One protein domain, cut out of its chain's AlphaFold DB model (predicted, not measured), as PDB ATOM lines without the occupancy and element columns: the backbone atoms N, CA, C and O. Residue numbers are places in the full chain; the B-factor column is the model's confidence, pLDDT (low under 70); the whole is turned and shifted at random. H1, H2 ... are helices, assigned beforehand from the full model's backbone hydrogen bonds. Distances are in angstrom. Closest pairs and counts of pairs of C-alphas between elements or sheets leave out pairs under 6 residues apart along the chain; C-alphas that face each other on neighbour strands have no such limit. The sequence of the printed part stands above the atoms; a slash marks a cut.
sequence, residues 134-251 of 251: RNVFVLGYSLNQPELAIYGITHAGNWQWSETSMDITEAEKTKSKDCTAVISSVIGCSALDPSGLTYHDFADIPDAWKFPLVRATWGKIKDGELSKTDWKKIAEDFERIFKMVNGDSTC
ATOM      1  N   ARG A 134     290.052 331.492 169.557       95.00
ATOM      2  CA  ARG A 134     291.157 330.991 170.393       95.00
ATOM      3  C   ARG A 134     290.825 329.638 171.013       95.00
ATOM      4  O   ARG A 134     291.654 328.738 170.995       95.00
ATOM      5  N   ASN A 135     289.622 329.474 171.547       95.88
ATOM      6  CA  ASN A 135     289.227 328.207 172.152       95.88
ATOM      7  C   ASN A 135     289.116 327.091 171.120       95.88
ATOM      8  O   ASN A 135     289.472 325.958 171.419       95.88
ATOM      9  N   VAL A 136     288.653 327.409 169.908       97.62
ATOM     10  CA  VAL A 136     288.642 326.448 168.801       97.62
ATOM     11  C   VAL A 136     290.067 326.011 168.461       97.62
ATOM     12  O   VAL A 136     290.310 324.819 168.308       97.62
ATOM     13  N   PHE A 137     291.028 326.944 168.440       97.88
ATOM     14  CA  PHE A 137     292.446 326.609 168.293       97.88
ATOM     15  C   PHE A 137     292.951 325.695 169.419       97.88
ATOM     16  O   PHE A 137     293.584 324.676 169.142       97.88
ATOM     17  N   VAL A 138     292.623 326.020 170.674       97.19
ATOM     18  CA  VAL A 138     293.050 325.237 171.843       97.19
ATOM     19  C   VAL A 138     292.498 323.815 171.824       97.19
ATOM     20  O   VAL A 138     293.236 322.843 172.002       97.19
ATOM     21  N   LEU A 139     291.199 323.675 171.570       97.81
ATOM     22  CA  LEU A 139     290.559 322.368 171.458       97.81
ATOM     23  C   LEU A 139     291.054 321.609 170.222       97.81
ATOM     24  O   LEU A 139     291.218 320.397 170.301       97.81
ATOM     25  N   GLY A 140     291.368 322.308 169.126       97.69
ATOM     26  CA  GLY A 140     291.952 321.722 167.922       97.69
ATOM     27  C   GLY A 140     293.276 321.013 168.198       97.69
ATOM     28  O   GLY A 140     293.395 319.827 167.900       97.69
ATOM     29  N   TYR A 141     294.241 321.677 168.846       96.38
ATOM     30  CA  TYR A 141     295.497 320.995 169.188       96.38
ATOM     31  C   TYR A 141     295.314 319.922 170.265       96.38
ATOM     32  O   TYR A 141     296.014 318.914 170.242       96.38
ATOM     33  N   SER A 142     294.366 320.102 171.193       96.75
ATOM     34  CA  SER A 142     294.095 319.115 172.250       96.75
ATOM     35  C   SER A 142     293.508 317.820 171.672       96.75
ATOM     36  O   SER A 142     293.851 316.730 172.120       96.75
ATOM     37  N   LEU A 143     292.661 317.937 170.643       97.38
ATOM     38  CA  LEU A 143     292.116 316.821 169.861       97.38
ATOM     39  C   LEU A 143     293.107 316.268 168.826       97.38
ATOM     40  O   LEU A 143     292.799 315.271 168.177       97.38
ATOM     41  N   ASN A 144     294.267 316.908 168.653       96.00
ATOM     42  CA  ASN A 144     295.216 316.638 167.575       96.00
ATOM     43  C   ASN A 144     294.584 316.748 166.167       96.00
ATOM     44  O   ASN A 144     294.869 315.942 165.286       96.00
ATOM     45  N   GLN A 145     293.721 317.752 165.968       96.62
ATOM     46  CA  GLN A 145     292.991 318.021 164.723       96.62
ATOM     47  C   GLN A 145     293.446 319.360 164.116       96.62
ATOM     48  O   GLN A 145     292.971 320.426 164.535       96.62
ATOM     49  N   PRO A 146     294.397 319.358 163.162       96.75
ATOM     50  CA  PRO A 146     294.956 320.591 162.611       96.75
ATOM     51  C   PRO A 146     293.918 321.445 161.884       96.75
ATOM     52  O   PRO A 146     293.990 322.672 161.945       96.75
ATOM     53  N   GLU A 147     292.912 320.829 161.275       97.38
ATOM     54  CA  GLU A 147     291.814 321.497 160.583       97.38
ATOM     55  C   GLU A 147     291.029 322.411 161.529       97.38
ATOM     56  O   GLU A 147     290.722 323.548 161.168       97.38
ATOM     57  N   LEU A 148     290.777 321.970 162.768       97.50
ATOM     58  CA  LEU A 148     290.135 322.800 163.793       97.50
ATOM     59  C   LEU A 148     291.013 323.990 164.184       97.50
ATOM     60  O   LEU A 148     290.522 325.114 164.297       97.50
ATOM     61  N   ALA A 149     292.320 323.778 164.350       97.81
ATOM     62  CA  ALA A 149     293.240 324.863 164.676       97.81
ATOM     63  C   ALA A 149     293.311 325.913 163.556       97.81
ATOM     64  O   ALA A 149     293.206 327.114 163.818       97.81
ATOM     65  N   ILE A 150     293.411 325.461 162.305       98.31
ATOM     66  CA  ILE A 150     293.384 326.304 161.101       98.31
ATOM     67  C   ILE A 150     292.058 327.063 161.016       98.31
ATOM     68  O   ILE A 150     292.048 328.264 160.726       98.31
ATOM     69  N   TYR A 151     290.942 326.395 161.306       98.06
ATOM     70  CA  TYR A 151     289.622 327.009 161.322       98.06
ATOM     71  C   TYR A 151     289.529 328.120 162.378       98.06
ATOM     72  O   TYR A 151     289.079 329.224 162.058       98.06
ATOM     73  N   GLY A 152     290.029 327.879 163.594       97.56
ATOM     74  CA  GLY A 152     290.127 328.892 164.649       97.56
ATOM     75  C   GLY A 152     290.960 330.105 164.224       97.56
ATOM     76  O   GLY A 152     290.515 331.240 164.369       97.56
ATOM     77  N   ILE A 153     292.131 329.892 163.616       98.31
ATOM     78  CA  ILE A 153     292.983 330.991 163.123       98.31
ATOM     79  C   ILE A 153     292.286 331.784 162.015       98.31
ATOM     80  O   ILE A 153     292.271 333.014 162.051       98.31
ATOM     81  N   THR A 154     291.669 331.094 161.054       97.94
ATOM     82  CA  THR A 154     290.991 331.717 159.905       97.94
ATOM     83  C   THR A 154     289.893 332.683 160.348       97.94
ATOM     84  O   THR A 154     289.703 333.731 159.731       97.94
ATOM     85  N   HIS A 155     289.195 332.357 161.438       96.19
ATOM     86  CA  HIS A 155     288.066 333.136 161.938       96.19
ATOM     87  C   HIS A 155     288.398 334.002 163.162       96.19
ATOM     88  O   HIS A 155     287.492 334.459 163.861       96.19
ATOM     89  N   ALA A 156     289.681 334.264 163.424       95.12
ATOM     90  CA  ALA A 156     290.115 335.077 164.558       95.12
ATOM     91  C   ALA A 156     289.537 336.504 164.538       95.12
ATOM     92  O   ALA A 156     289.183 337.045 165.585       95.12
ATOM     93  N   GLY A 157     289.372 337.107 163.355       92.44
ATOM     94  CA  GLY A 157     288.679 338.388 163.189       92.44
ATOM     95  C   GLY A 157     289.236 339.503 164.084       92.44
ATOM     96  O   GLY A 157     290.419 339.823 164.028       92.44
ATOM     97  N   ASN A 158     288.375 340.112 164.902       92.31
ATOM     98  CA  ASN A 158     288.753 341.187 165.833       92.31
ATOM     99  C   ASN A 158     288.884 340.705 167.288       92.31
ATOM    100  O   ASN A 158     288.809 341.519 168.208       92.31
ATOM    101  N   TRP A 159     289.009 339.394 167.518       91.56
ATOM    102  CA  TRP A 159     289.104 338.855 168.872       91.56
ATOM    103  C   TRP A 159     290.427 339.249 169.527       91.56
ATOM    104  O   TRP A 159     291.505 338.849 169.092       91.56
ATOM    105  N   GLN A 160     290.315 340.004 170.612       90.81
ATOM    106  CA  GLN A 160     291.432 340.527 171.386       90.81
ATOM    107  C   GLN A 160     291.156 340.387 172.876       90.81
ATOM    108  O   GLN A 160     290.001 340.272 173.295       90.81
ATOM    109  N   TRP A 161     292.212 340.443 173.676       86.44
ATOM    110  CA  TRP A 161     292.078 340.521 175.123       86.44
ATOM    111  C   TRP A 161     291.455 341.860 175.520       86.44
ATOM    112  O   TRP A 161     291.923 342.921 175.101       86.44
ATOM    113  N   SER A 162     290.390 341.817 176.313       81.06
ATOM    114  CA  SER A 162     289.675 342.996 176.802       81.06
ATOM    115  C   SER A 162     289.669 343.047 178.326       81.06
ATOM    116  O   SER A 162     289.858 342.033 178.993       81.06
ATOM    117  N   GLU A 163     289.405 344.230 178.872       70.81
ATOM    118  CA  GLU A 163     289.223 344.443 180.309       70.81
ATOM    119  C   GLU A 163     288.011 343.640 180.810       70.81
ATOM    120  O   GLU A 163     286.923 343.727 180.237       70.81
ATOM    121  N   THR A 164     288.190 342.834 181.860       61.12
ATOM    122  CA  THR A 164     287.145 341.932 182.378       61.12
ATOM    123  C   THR A 164     286.168 342.599 183.357       61.12
ATOM    124  O   THR A 164     285.270 341.928 183.860       61.12
ATOM    125  N   SER A 165     286.276 343.901 183.637       53.06
ATOM    126  CA  SER A 165     285.300 344.615 184.474       53.06
ATOM    127  C   SER A 165     285.238 346.115 184.171       53.06
ATOM    128  O   SER A 165     286.208 346.720 183.722       53.06
ATOM    129  N   MET A 166     284.076 346.722 184.437       51.38
ATOM    130  CA  MET A 166     283.827 348.161 184.264       51.38
ATOM    131  C   MET A 166     284.528 349.050 185.314       51.38
ATOM    132  O   MET A 166     284.496 350.269 185.171       51.38
ATOM    133  N   ASP A 167     285.203 348.466 186.313       53.16
ATOM    134  CA  ASP A 167     285.683 349.166 187.516       53.16
ATOM    135  C   ASP A 167     287.208 349.075 187.731       53.16
ATOM    136  O   ASP A 167     287.673 349.038 188.869       53.16
ATOM    137  N   ILE A 168     288.018 349.032 186.669       64.81
ATOM    138  CA  ILE A 168     289.478 349.176 186.812       64.81
ATOM    139  C   ILE A 168     289.931 350.626 186.631       64.81
ATOM    140  O   ILE A 168     289.490 351.353 185.736       64.81
ATOM    141  N   THR A 169     290.831 351.052 187.511       70.81
ATOM    142  CA  THR A 169     291.401 352.402 187.531       70.81
ATOM    143  C   THR A 169     292.320 352.640 186.328       70.81
ATOM    144  O   THR A 169     292.907 351.713 185.777       70.81
ATOM    145  N   GLU A 170     292.527 353.898 185.932       69.19
ATOM    146  CA  GLU A 170     293.405 354.254 184.797       69.19
ATOM    147  C   GLU A 170     294.856 353.746 184.966       69.19
ATOM    148  O   GLU A 170     295.539 353.390 184.001       69.19
ATOM    149  N   ALA A 171     295.321 353.646 186.216       69.62
ATOM    150  CA  ALA A 171     296.617 353.060 186.549       69.62
ATOM    151  C   ALA A 171     296.653 351.541 186.300       69.62
ATOM    152  O   ALA A 171     297.673 351.015 185.853       69.62
ATOM    153  N   GLU A 172     295.551 350.834 186.551       66.38
ATOM    154  CA  GLU A 172     295.410 349.401 186.269       66.38
ATOM    155  C   GLU A 172     295.268 349.136 184.769       66.38
ATOM    156  O   GLU A 172     295.912 348.217 184.269       66.38
ATOM    157  N   LYS A 173     294.561 350.001 184.029       65.19
ATOM    158  CA  LYS A 173     294.490 349.951 182.555       65.19
ATOM    159  C   LYS A 173     295.840 350.156 181.876       65.19
ATOM    160  O   LYS A 173     296.113 349.612 180.807       65.19
ATOM    161  N   THR A 174     296.695 350.980 182.477       66.75
ATOM    162  CA  THR A 174     298.059 351.195 181.976       66.75
ATOM    163  C   THR A 174     298.932 349.968 182.247       66.75
ATOM    164  O   THR A 174     299.685 349.554 181.372       66.75
ATOM    165  N   LYS A 175     298.788 349.335 183.421       66.31
ATOM    166  CA  LYS A 175     299.490 348.088 183.769       66.31
ATOM    167  C   LYS A 175     299.012 346.879 182.965       66.31
ATOM    168  O   LYS A 175     299.815 346.014 182.660       66.31
ATOM    169  N   SER A 176     297.742 346.802 182.587       63.12
ATOM    170  CA  SER A 176     297.209 345.678 181.802       63.12
ATOM    171  C   SER A 176     297.636 345.692 180.326       63.12
ATOM    172  O   SER A 176     297.424 344.721 179.602       63.12
ATOM    173  N   LYS A 177     298.236 346.798 179.873       67.38
ATOM    174  CA  LYS A 177     298.914 346.923 178.573       67.38
ATOM    175  C   LYS A 177     300.421 346.675 178.673       67.38
ATOM    176  O   LYS A 177     301.116 346.758 177.662       67.38
ATOM    177  N   ASP A 178     300.934 346.413 179.874       73.62
ATOM    178  CA  ASP A 178     302.335 346.079 180.089       73.62
ATOM    179  C   ASP A 178     302.618 344.675 179.542       73.62
ATOM    180  O   ASP A 178     302.244 343.668 180.140       73.62
ATOM    181  N   CYS A 179     303.303 344.606 178.403       67.00
ATOM    182  CA  CYS A 179     303.683 343.346 177.768       67.00
ATOM    183  C   CYS A 179     304.780 342.576 178.521       67.00
ATOM    184  O   CYS A 179     305.159 341.484 178.101       67.00
ATOM    185  N   THR A 180     305.301 343.121 179.624       73.81
ATOM    186  CA  THR A 180     306.231 342.416 180.516       73.81
ATOM    187  C   THR A 180     305.521 341.698 181.667       73.81
ATOM    188  O   THR A 180     306.146 340.904 182.376       73.81
ATOM    189  N   ALA A 181     304.213 341.918 181.842       72.00
ATOM    190  CA  ALA A 181     303.412 341.190 182.815       72.00
ATOM    191  C   ALA A 181     303.178 339.742 182.348       72.00
ATOM    192  O   ALA A 181     302.559 339.495 181.322       72.00
ATOM    193  N   VAL A 182     303.648 338.765 183.128       70.94
ATOM    194  CA  VAL A 182     303.566 337.332 182.764       70.94
ATOM    195  C   VAL A 182     302.273 336.638 183.214       70.94
ATOM    196  O   VAL A 182     301.980 335.528 182.769       70.94
ATOM    197  N   ILE A 183     301.522 337.270 184.124       72.19
ATOM    198  CA  ILE A 183     300.367 336.668 184.819       72.19
ATOM    199  C   ILE A 183     299.050 336.942 184.077       72.19
ATOM    200  O   ILE A 183     298.110 336.162 184.184       72.19
ATOM    201  N   SER A 184     298.975 338.036 183.320       80.31
ATOM    202  CA  SER A 184     297.768 338.474 182.616       80.31
ATOM    203  C   SER A 184     298.030 338.619 181.126       80.31
ATOM    204  O   SER A 184     299.108 339.061 180.738       80.31
ATOM    205  N   SER A 185     297.032 338.305 180.303       85.75
ATOM    206  CA  SER A 185     297.097 338.560 178.867       85.75
ATOM    207  C   SER A 185     297.216 340.057 178.571       85.75
ATOM    208  O   SER A 185     296.683 340.890 179.310       85.75
ATOM    209  N   VAL A 186     297.877 340.399 177.467       86.38
ATOM    210  CA  VAL A 186     298.104 341.795 177.068       86.38
ATOM    211  C   VAL A 186     296.850 342.360 176.410       86.38
ATOM    212  O   VAL A 186     296.437 341.912 175.338       86.38
ATOM    213  N   ILE A 187     296.230 343.357 177.043       86.06
ATOM    214  CA  ILE A 187     294.979 343.950 176.553       86.06
ATOM    215  C   ILE A 187     295.178 344.616 175.188       86.06
ATOM    216  O   ILE A 187     296.103 345.401 174.988       86.06
ATOM    217  N   GLY A 188     294.254 344.347 174.265       84.88
ATOM    218  CA  GLY A 188     294.273 344.854 172.891       84.88
ATOM    219  C   GLY A 188     295.099 344.013 171.916       84.88
ATOM    220  O   GLY A 188     294.935 344.182 170.710       84.88
ATOM    221  N   CYS A 189     295.924 343.083 172.406       88.38
ATOM    222  CA  CYS A 189     296.557 342.088 171.547       88.38
ATOM    223  C   CYS A 189     295.533 341.042 171.107       88.38
ATOM    224  O   CYS A 189     294.612 340.686 171.857       88.38
ATOM    225  N   SER A 190     295.716 340.521 169.895       92.31
ATOM    226  CA  SER A 190     294.925 339.388 169.416       92.31
ATOM    227  C   SER A 190     294.988 338.208 170.393       92.31
ATOM    228  O   SER A 190     296.050 337.849 170.900       92.31
ATOM    229  N   ALA A 191     293.855 337.528 170.580       90.62
ATOM    230  CA  ALA A 191     293.775 336.312 171.393       90.62
ATOM    231  C   ALA A 191     294.601 335.133 170.825       90.62
ATOM    232  O   ALA A 191     294.823 334.142 171.520       90.62
ATOM    233  N   LEU A 192     295.034 335.237 169.564       94.00
ATOM    234  CA  LEU A 192     295.901 334.279 168.870       94.00
ATOM    235  C   LEU A 192     297.321 334.814 168.631       94.00
ATOM    236  O   LEU A 192     298.099 334.153 167.945       94.00
ATOM    237  N   ASP A 193     297.673 335.988 169.167       93.50
ATOM    238  CA  ASP A 193     299.064 336.442 169.203       93.50
ATOM    239  C   ASP A 193     299.797 335.779 170.381       93.50
ATOM    240  O   ASP A 193     299.465 336.067 171.535       93.50
ATOM    241  N   PRO A 194     300.814 334.930 170.138       93.81
ATOM    242  CA  PRO A 194     301.555 334.288 171.219       93.81
ATOM    243  C   PRO A 194     302.259 335.271 172.162       93.81
ATOM    244  O   PRO A 194     302.487 334.925 173.316       93.81
ATOM    245  N   SER A 195     302.588 336.482 171.699       90.31
ATOM    246  CA  SER A 195     303.208 337.523 172.527       90.31
ATOM    247  C   SER A 195     302.227 338.208 173.485       90.31
ATOM    248  O   SER A 195     302.663 338.827 174.453       90.31
ATOM    249  N   GLY A 196     300.917 338.074 173.246       89.75
ATOM    250  CA  GLY A 196     299.861 338.606 174.109       89.75
ATOM    251  C   GLY A 196     299.303 337.600 175.121       89.75
ATOM    252  O   GLY A 196     298.394 337.953 175.873       89.75
ATOM    253  N   LEU A 197     299.787 336.353 175.121       90.81
ATOM    254  CA  LEU A 197     299.338 335.290 176.026       90.81
ATOM    255  C   LEU A 197     299.967 335.416 177.419       90.81
ATOM    256  O   LEU A 197     301.071 335.936 177.573       90.81
ATOM    257  N   THR A 198     299.299 334.852 178.429       90.00
ATOM    258  CA  THR A 198     299.947 334.584 179.720       90.00
ATOM    259  C   THR A 198     301.077 333.565 179.551       90.00
ATOM    260  O   THR A 198     301.076 332.766 178.608       90.00
ATOM    261  N   TYR A 199     302.025 333.533 180.494       89.69
ATOM    262  CA  TYR A 199     303.073 332.507 180.482       89.69
ATOM    263  C   TYR A 199     302.487 331.087 180.507       89.69
ATOM    264  O   TYR A 199     302.967 330.224 179.778       89.69
ATOM    265  N   HIS A 200     301.445 330.859 181.312       89.12
ATOM    266  CA  HIS A 200     300.797 329.551 181.434       89.12
ATOM    267  C   HIS A 200     300.143 329.134 180.115       89.12
ATOM    268  O   HIS A 200     300.453 328.072 179.587       89.12
ATOM    269  N   ASP A 201     299.325 330.012 179.527       90.69
ATOM    270  CA  ASP A 201     298.677 329.753 178.240       90.69
ATOM    271  C   ASP A 201     299.687 329.476 177.128       90.69
ATOM    272  O   ASP A 201     299.463 328.613 176.287       90.69
ATOM    273  N   PHE A 202     300.797 330.220 177.095       94.19
ATOM    274  CA  PHE A 202     301.850 329.998 176.111       94.19
ATOM    275  C   PHE A 202     302.574 328.668 176.354       94.19
ATOM    276  O   PHE A 202     302.865 327.947 175.397       94.19
ATOM    277  N   ALA A 203     302.871 328.334 177.612       93.44
ATOM    278  CA  ALA A 203     303.560 327.102 177.985       93.44
ATOM    279  C   ALA A 203     302.743 325.845 177.647       93.44
ATOM    280  O   ALA A 203     303.332 324.865 177.191       93.44
ATOM    281  N   ASP A 204     301.417 325.908 177.785       92.31
ATOM    282  CA  ASP A 204     300.496 324.794 177.530       92.31
ATOM    283  C   ASP A 204     300.375 324.402 176.051       92.31
ATOM    284  O   ASP A 204     299.916 323.303 175.731       92.31
ATOM    285  N   ILE A 205     300.772 325.277 175.121       96.00
ATOM    286  CA  ILE A 205     300.743 324.948 173.693       96.00
ATOM    287  C   ILE A 205     301.895 323.972 173.400       96.00
ATOM    288  O   ILE A 205     303.058 324.324 173.628       96.00
ATOM    289  N   PRO A 206     301.640 322.777 172.831       96.00
ATOM    290  CA  PRO A 206     302.722 321.863 172.491       96.00
ATOM    291  C   PRO A 206     303.615 322.451 171.392       96.00
ATOM    292  O   PRO A 206     303.138 323.148 170.495       96.00
ATOM    293  N   ASP A 207     304.913 322.149 171.416       96.12
ATOM    294  CA  ASP A 207     305.899 322.804 170.540       96.12
ATOM    295  C   ASP A 207     305.606 322.630 169.041       96.12
ATOM    296  O   ASP A 207     305.782 323.573 168.263       96.12
ATOM    297  N   ALA A 208     305.056 321.472 168.657       96.19
ATOM    298  CA  ALA A 208     304.606 321.171 167.296       96.19
ATOM    299  C   ALA A 208     303.507 322.123 166.778       96.19
ATOM    300  O   ALA A 208     303.349 322.273 165.570       96.19
ATOM    301  N   TRP A 209     302.780 322.790 167.676       97.62
ATOM    302  CA  TRP A 209     301.712 323.752 167.381       97.62
ATOM    303  C   TRP A 209     302.156 325.192 167.652       97.62
ATOM    304  O   TRP A 209     301.862 326.106 166.878       97.62
ATOM    305  N   LYS A 210     302.931 325.385 168.723       97.19
ATOM    306  CA  LYS A 210     303.487 326.671 169.158       97.19
ATOM    307  C   LYS A 210     304.414 327.269 168.109       97.19
ATOM    308  O   LYS A 210     304.265 328.438 167.758       97.19
ATOM    309  N   PHE A 211     305.355 326.481 167.582       97.38
ATOM    310  CA  PHE A 211     306.328 326.982 166.612       97.38
ATOM    311  C   PHE A 211     305.661 327.456 165.305       97.38
ATOM    312  O   PHE A 211     305.922 328.595 164.900       97.38
ATOM    313  N   PRO A 212     304.760 326.677 164.667       98.12
ATOM    314  CA  PRO A 212     303.990 327.162 163.524       98.12
ATOM    315  C   PRO A 212     303.171 328.414 163.831       98.12
ATOM    316  O   PRO A 212     303.195 329.338 163.022       98.12
ATOM    317  N   LEU A 213     302.508 328.490 164.994       98.00
ATOM    318  CA  LEU A 213     301.709 329.659 165.374       98.00
ATOM    319  C   LEU A 213     302.571 330.922 165.454       98.00
ATOM    320  O   LEU A 213     302.287 331.891 164.755       98.00
ATOM    321  N   VAL A 214     303.671 330.883 166.213       97.44
ATOM    322  CA  VAL A 214     304.613 332.011 166.353       97.44
ATOM    323  C   VAL A 214     305.136 332.472 164.993       97.44
ATOM    324  O   VAL A 214     305.198 333.668 164.706       97.44
ATOM    325  N   ARG A 215     305.516 331.536 164.120       97.62
ATOM    326  CA  ARG A 215     306.063 331.863 162.794       97.62
ATOM    327  C   ARG A 215     304.996 332.373 161.828       97.62
ATOM    328  O   ARG A 215     305.298 333.213 160.980       97.62
ATOM    329  N   ALA A 216     303.771 331.874 161.934       97.81
ATOM    330  CA  ALA A 216     302.661 332.296 161.097       97.81
ATOM    331  C   ALA A 216     302.208 333.719 161.428       97.81
ATOM    332  O   ALA A 216     301.900 334.469 160.498       97.81
ATOM    333  N   THR A 217     302.218 334.104 162.706       96.56
ATOM    334  CA  THR A 217     301.761 335.418 163.182       96.56
ATOM    335  C   THR A 217     302.837 336.506 163.137       96.56
ATOM    336  O   THR A 217     302.494 337.687 163.039       96.56
ATOM    337  N   TRP A 218     304.126 336.138 163.144       95.12
ATOM    338  CA  TRP A 218     305.259 337.072 163.196       95.12
ATOM    339  C   TRP A 218     305.167 338.217 162.174       95.12
ATOM    340  O   TRP A 218     305.267 338.004 160.963       95.12
ATOM    341  N   GLY A 219     305.013 339.448 162.677       92.06
ATOM    342  CA  GLY A 219     304.956 340.674 161.874       92.06
ATOM    343  C   GLY A 219     303.700 340.830 161.006       92.06
ATOM    344  O   GLY A 219     303.676 341.712 160.148       92.06
ATOM    345  N   LYS A 220     302.679 339.979 161.184       94.62
ATOM    346  CA  LYS A 220     301.443 339.995 160.378       94.62
ATOM    347  C   LYS A 220     300.210 340.448 161.148       94.62
ATOM    348  O   LYS A 220     299.278 340.952 160.522       94.62
ATOM    349  N   ILE A 221     300.201 340.277 162.469       92.88
ATOM    350  CA  ILE A 221     299.131 340.794 163.322       92.88
ATOM    351  C   ILE A 221     299.297 342.309 163.436       92.88
ATOM    352  O   ILE A 221     300.363 342.811 163.788       92.88
ATOM    353  N   LYS A 222     298.240 343.043 163.083       87.44
ATOM    354  CA  LYS A 222     298.177 344.500 163.212       87.44
ATOM    355  C   LYS A 222     297.396 344.847 164.473       87.44
ATOM    356  O   LYS A 222     296.201 345.132 164.396       87.44
ATOM    357  N   ASP A 223     298.053 344.779 165.624       76.88
ATOM    358  CA  ASP A 223     297.426 345.145 166.896       76.88
ATOM    359  C   ASP A 223     296.867 346.577 166.839       76.88
ATOM    360  O   ASP A 223     297.466 347.482 166.254       76.88
ATOM    361  N   GLY A 224     295.659 346.766 167.376       74.94
ATOM    362  CA  GLY A 224     294.885 348.010 167.250       74.94
ATOM    363  C   GLY A 224     294.107 348.172 165.934       74.94
ATOM    364  O   GLY A 224     293.171 348.966 165.876       74.94
ATOM    365  N   GLU A 225     294.414 347.386 164.898       86.38
ATOM    366  CA  GLU A 225     293.679 347.340 163.628       86.38
ATOM    367  C   GLU A 225     293.454 345.892 163.157       86.38
ATOM    368  O   GLU A 225     293.651 345.574 161.981       86.38
ATOM    369  N   LEU A 226     293.012 345.005 164.057       89.88
ATOM    370  CA  LEU A 226     292.849 343.571 163.764       89.88
ATOM    371  C   LEU A 226     291.966 343.284 162.537       89.88
ATOM    372  O   LEU A 226     292.189 342.304 161.832       89.88
ATOM    373  N   SER A 227     291.043 344.189 162.209       89.44
ATOM    374  CA  SER A 227     290.212 344.123 160.998       89.44
ATOM    375  C   SER A 227     291.008 344.165 159.687       89.44
ATOM    376  O   SER A 227     290.498 343.749 158.648       89.44
ATOM    377  N   LYS A 228     292.253 344.657 159.715       92.50
ATOM    378  CA  LYS A 228     293.184 344.699 158.576       92.50
ATOM    379  C   LYS A 228     294.206 343.556 158.593       92.50
ATOM    380  O   LYS A 228     295.105 343.551 157.739       92.50
ATOM    381  N   THR A 229     294.130 342.651 159.567       95.75
ATOM    382  CA  THR A 229     294.952 341.439 159.635       95.75
ATOM    383  C   THR A 229     294.394 340.400 158.663       95.75
ATOM    384  O   THR A 229     293.204 340.094 158.676       95.75
ATOM    385  N   ASP A 230     295.256 339.841 157.811       96.88
ATOM    386  CA  ASP A 230     294.876 338.774 156.881       96.88
ATOM    387  C   ASP A 230     294.943 337.411 157.586       96.88
ATOM    388  O   ASP A 230     295.935 336.680 157.513       96.88
ATOM    389  N   TRP A 231     293.878 337.089 158.321       97.44
ATOM    390  CA  TRP A 231     293.772 335.849 159.090       97.44
ATOM    391  C   TRP A 231     293.794 334.593 158.229       97.44
ATOM    392  O   TRP A 231     294.356 333.579 158.642       97.44
ATOM    393  N   LYS A 232     293.258 334.671 157.006       97.94
ATOM    394  CA  LYS A 232     293.332 333.570 156.047       97.94
ATOM    395  C   LYS A 232     294.786 333.297 155.675       97.94
ATOM    396  O   LYS A 232     295.221 332.149 155.725       97.94
ATOM    397  N   LYS A 233     295.565 334.343 155.385       98.06
ATOM    398  CA  LYS A 233     296.986 334.181 155.077       98.06
ATOM    399  C   LYS A 233     297.790 333.640 156.262       98.06
ATOM    400  O   LYS A 233     298.686 332.817 156.067       98.06
ATOM    401  N   ILE A 234     297.478 334.076 157.484       98.38
ATOM    402  CA  ILE A 234     298.092 333.528 158.705       98.38
ATOM    403  C   ILE A 234     297.768 332.034 158.838       98.38
ATOM    404  O   ILE A 234     298.680 331.252 159.090       98.38
ATOM    405  N   ALA A 235     296.517 331.623 158.614       98.50
ATOM    406  CA  ALA A 235     296.107 330.220 158.677       98.50
ATOM    407  C   ALA A 235     296.809 329.343 157.621       98.50
ATOM    408  O   ALA A 235     297.323 328.279 157.955       98.50
ATOM    409  N   GLU A 236     296.917 329.816 156.375       98.44
ATOM    410  CA  GLU A 236     297.657 329.128 155.301       98.44
ATOM    411  C   GLU A 236     299.148 328.964 155.639       98.44
ATOM    412  O   GLU A 236     299.753 327.914 155.405       98.44
ATOM    413  N   ASP A 237     299.771 330.012 156.187       98.38
ATOM    414  CA  ASP A 237     301.175 329.950 156.584       98.38
ATOM    415  C   ASP A 237     301.378 329.030 157.799       98.38
ATOM    416  O   ASP A 237     302.375 328.305 157.827       98.38
ATOM    417  N   PHE A 238     300.440 329.021 158.755       98.44
ATOM    418  CA  PHE A 238     300.414 328.081 159.877       98.44
ATOM    419  C   PHE A 238     300.358 326.638 159.378       98.44
ATOM    420  O   PHE A 238     301.237 325.855 159.728       98.44
ATOM    421  N   GLU A 239     299.392 326.304 158.519       98.12
ATOM    422  CA  GLU A 239     299.219 324.956 157.966       98.12
ATOM    423  C   GLU A 239     300.491 324.472 157.263       98.12
ATOM    424  O   GLU A 239     300.973 323.365 157.520       98.12
ATOM    425  N   ARG A 240     301.082 325.320 156.411       97.88
ATOM    426  CA  ARG A 240     302.325 324.988 155.706       97.88
ATOM    427  C   ARG A 240     303.454 324.668 156.686       97.88
ATOM    428  O   ARG A 240     304.143 323.670 156.506       97.88
ATOM    429  N   ILE A 241     303.665 325.507 157.700       97.81
ATOM    430  CA  ILE A 241     304.752 325.306 158.671       97.81
ATOM    431  C   ILE A 241     304.463 324.087 159.557       97.81
ATOM    432  O   ILE A 241     305.377 323.317 159.839       97.81
ATOM    433  N   PHE A 242     303.206 323.870 159.949       97.12
ATOM    434  CA  PHE A 242     302.782 322.717 160.742       97.12
ATOM    435  C   PHE A 242     303.081 321.393 160.024       97.12
ATOM    436  O   PHE A 242     303.678 320.499 160.625       97.12
ATOM    437  N   LYS A 243     302.772 321.296 158.723       95.88
ATOM    438  CA  LYS A 243     303.117 320.132 157.883       95.88
ATOM    439  C   LYS A 243     304.627 319.898 157.794       95.88
ATOM    440  O   LYS A 243     305.082 318.758 157.844       95.88
ATOM    441  N   MET A 244     305.419 320.972 157.720       94.88
ATOM    442  CA  MET A 244     306.884 320.870 157.705       94.88
ATOM    443  C   MET A 244     307.451 320.332 159.024       94.88
ATOM    444  O   MET A 244     308.363 319.511 159.012       94.88
ATOM    445  N   VAL A 245     306.910 320.784 160.158       93.75
ATOM    446  CA  VAL A 245     307.362 320.371 161.498       93.75
ATOM    447  C   VAL A 245     306.981 318.923 161.810       93.75
ATOM    448  O   VAL A 245     307.771 318.214 162.427       93.75
ATOM    449  N   ASN A 246     305.807 318.468 161.368       89.44
ATOM    450  CA  ASN A 246     305.265 317.151 161.723       89.44
ATOM    451  C   ASN A 246     305.560 316.039 160.699       89.44
ATOM    452  O   ASN A 246     305.022 314.943 160.812       89.44
ATOM    453  N   GLY A 247     306.457 316.280 159.738       75.31
ATOM    454  CA  GLY A 247     306.976 315.226 158.859       75.31
ATOM    455  C   GLY A 247     306.160 314.941 157.595       75.31
ATOM    456  O   GLY A 247     306.551 314.063 156.832       75.31
ATOM    457  N   ASP A 248     305.129 315.731 157.285       61.28
ATOM    458  CA  ASP A 248     304.364 315.645 156.025       61.28
ATOM    459  C   ASP A 248     305.082 316.326 154.840       61.28
ATOM    460  O   ASP A 248     304.471 316.829 153.895       61.28
ATOM    461  N   SER A 249     306.413 316.388 154.879       49.69
ATOM    462  CA  SER A 249     307.195 317.085 153.860       49.69
ATOM    463  C   SER A 249     307.508 316.170 152.680       49.69
ATOM    464  O   SER A 249     308.547 315.514 152.648       49.69
ATOM    465  N   THR A 250     306.667 316.217 151.646       45.81
ATOM    466  CA  THR A 250     307.199 316.229 150.277       45.81
ATOM    467  C   THR A 250     307.966 317.540 150.089       45.81
ATOM    468  O   THR A 250     307.382 318.559 149.713       45.81
ATOM    469  N   CYS A 251     309.257 317.519 150.422       43.75
ATOM    470  CA  CYS A 251     310.251 318.423 149.852       43.75
ATOM    471  C   CYS A 251     310.906 317.733 148.656       43.75
ATOM    472  O   CYS A 251     311.241 316.534 148.792       43.75
TER     473      CYS A 251
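AT A GLANCE: This is residues 134 to 251 of the 251 residues of the protein "BTB domain-containing protein" of Kwoniella mangroviensis CBS 10435 (UniProt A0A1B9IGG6). Two helical hairpins, H1 with H2 and H5 with H6, pack side by side as a small four-helix bundle, joined through H2 and H6 and only loosely closed between H1 and H5. Long loops run from the bundle to the short H3 near one end of the long axis, and short H4 lies beside the start of H5. The 118 printed residues hold six named helices, H1 to H6 in chain order, and no named strand; the class is all helix, though only 55 residues are in named elements. The whole is compact by its radius of gyration of the C-alphas, 14.9 A, yet elongated, spanning 54 by 28 by 21 A.

IN THESE COORDINATES: H1, residues 134 to 142, begins at C-alpha (291.157, 330.991, 170.393) and is 12.4 A long. H2, residues 146 to 154, is 12.1 A long. H3 is residues 170 to 175, with C-alpha 170 at (293.405, 354.254, 184.797), and H4 is residues 199 to 203. H5, residues 207 to 217, is 15.2 A long. H6, residues 231 to 245, is 20.7 A long and ends at C-alpha (307.362, 320.371, 161.498).

HOW THE PARTS SIT: H1 and H2 form a hairpin and touch, the closest C-alphas being those of Phe 137 and Ala 149, 4.1 A apart, at a shallow tilt of 13 degrees. H2 touches H6 at Thr 154 and Lys 232, closest C-alphas 4.9 A, with a shallow tilt of 29 degrees, opposite ways. H5 and H6, also a hairpin, touch at Ala 216 and Phe 238, closest C-alphas 4.9 A; their tilt of 37 degrees is only just steep. H1 and H5 are close but not clearly touching, as are H4 and H5. H3 touches no helix. Every O i to N i+4 pair is within hydrogen-bond range in H1, H2, H3, H4 and H6; in H5, 6 of 7.

THE WHOLE: The C-alphas of Asp 167 and Cys 251, the two farthest apart, are 54.5 A apart. The printed part has no cut. The links H2 to H3, H3 to H4 and H5 to H6 are long. The pLDDT is under 70 at residues 164 to 168, 170 to 177, 179 and 248 to 251.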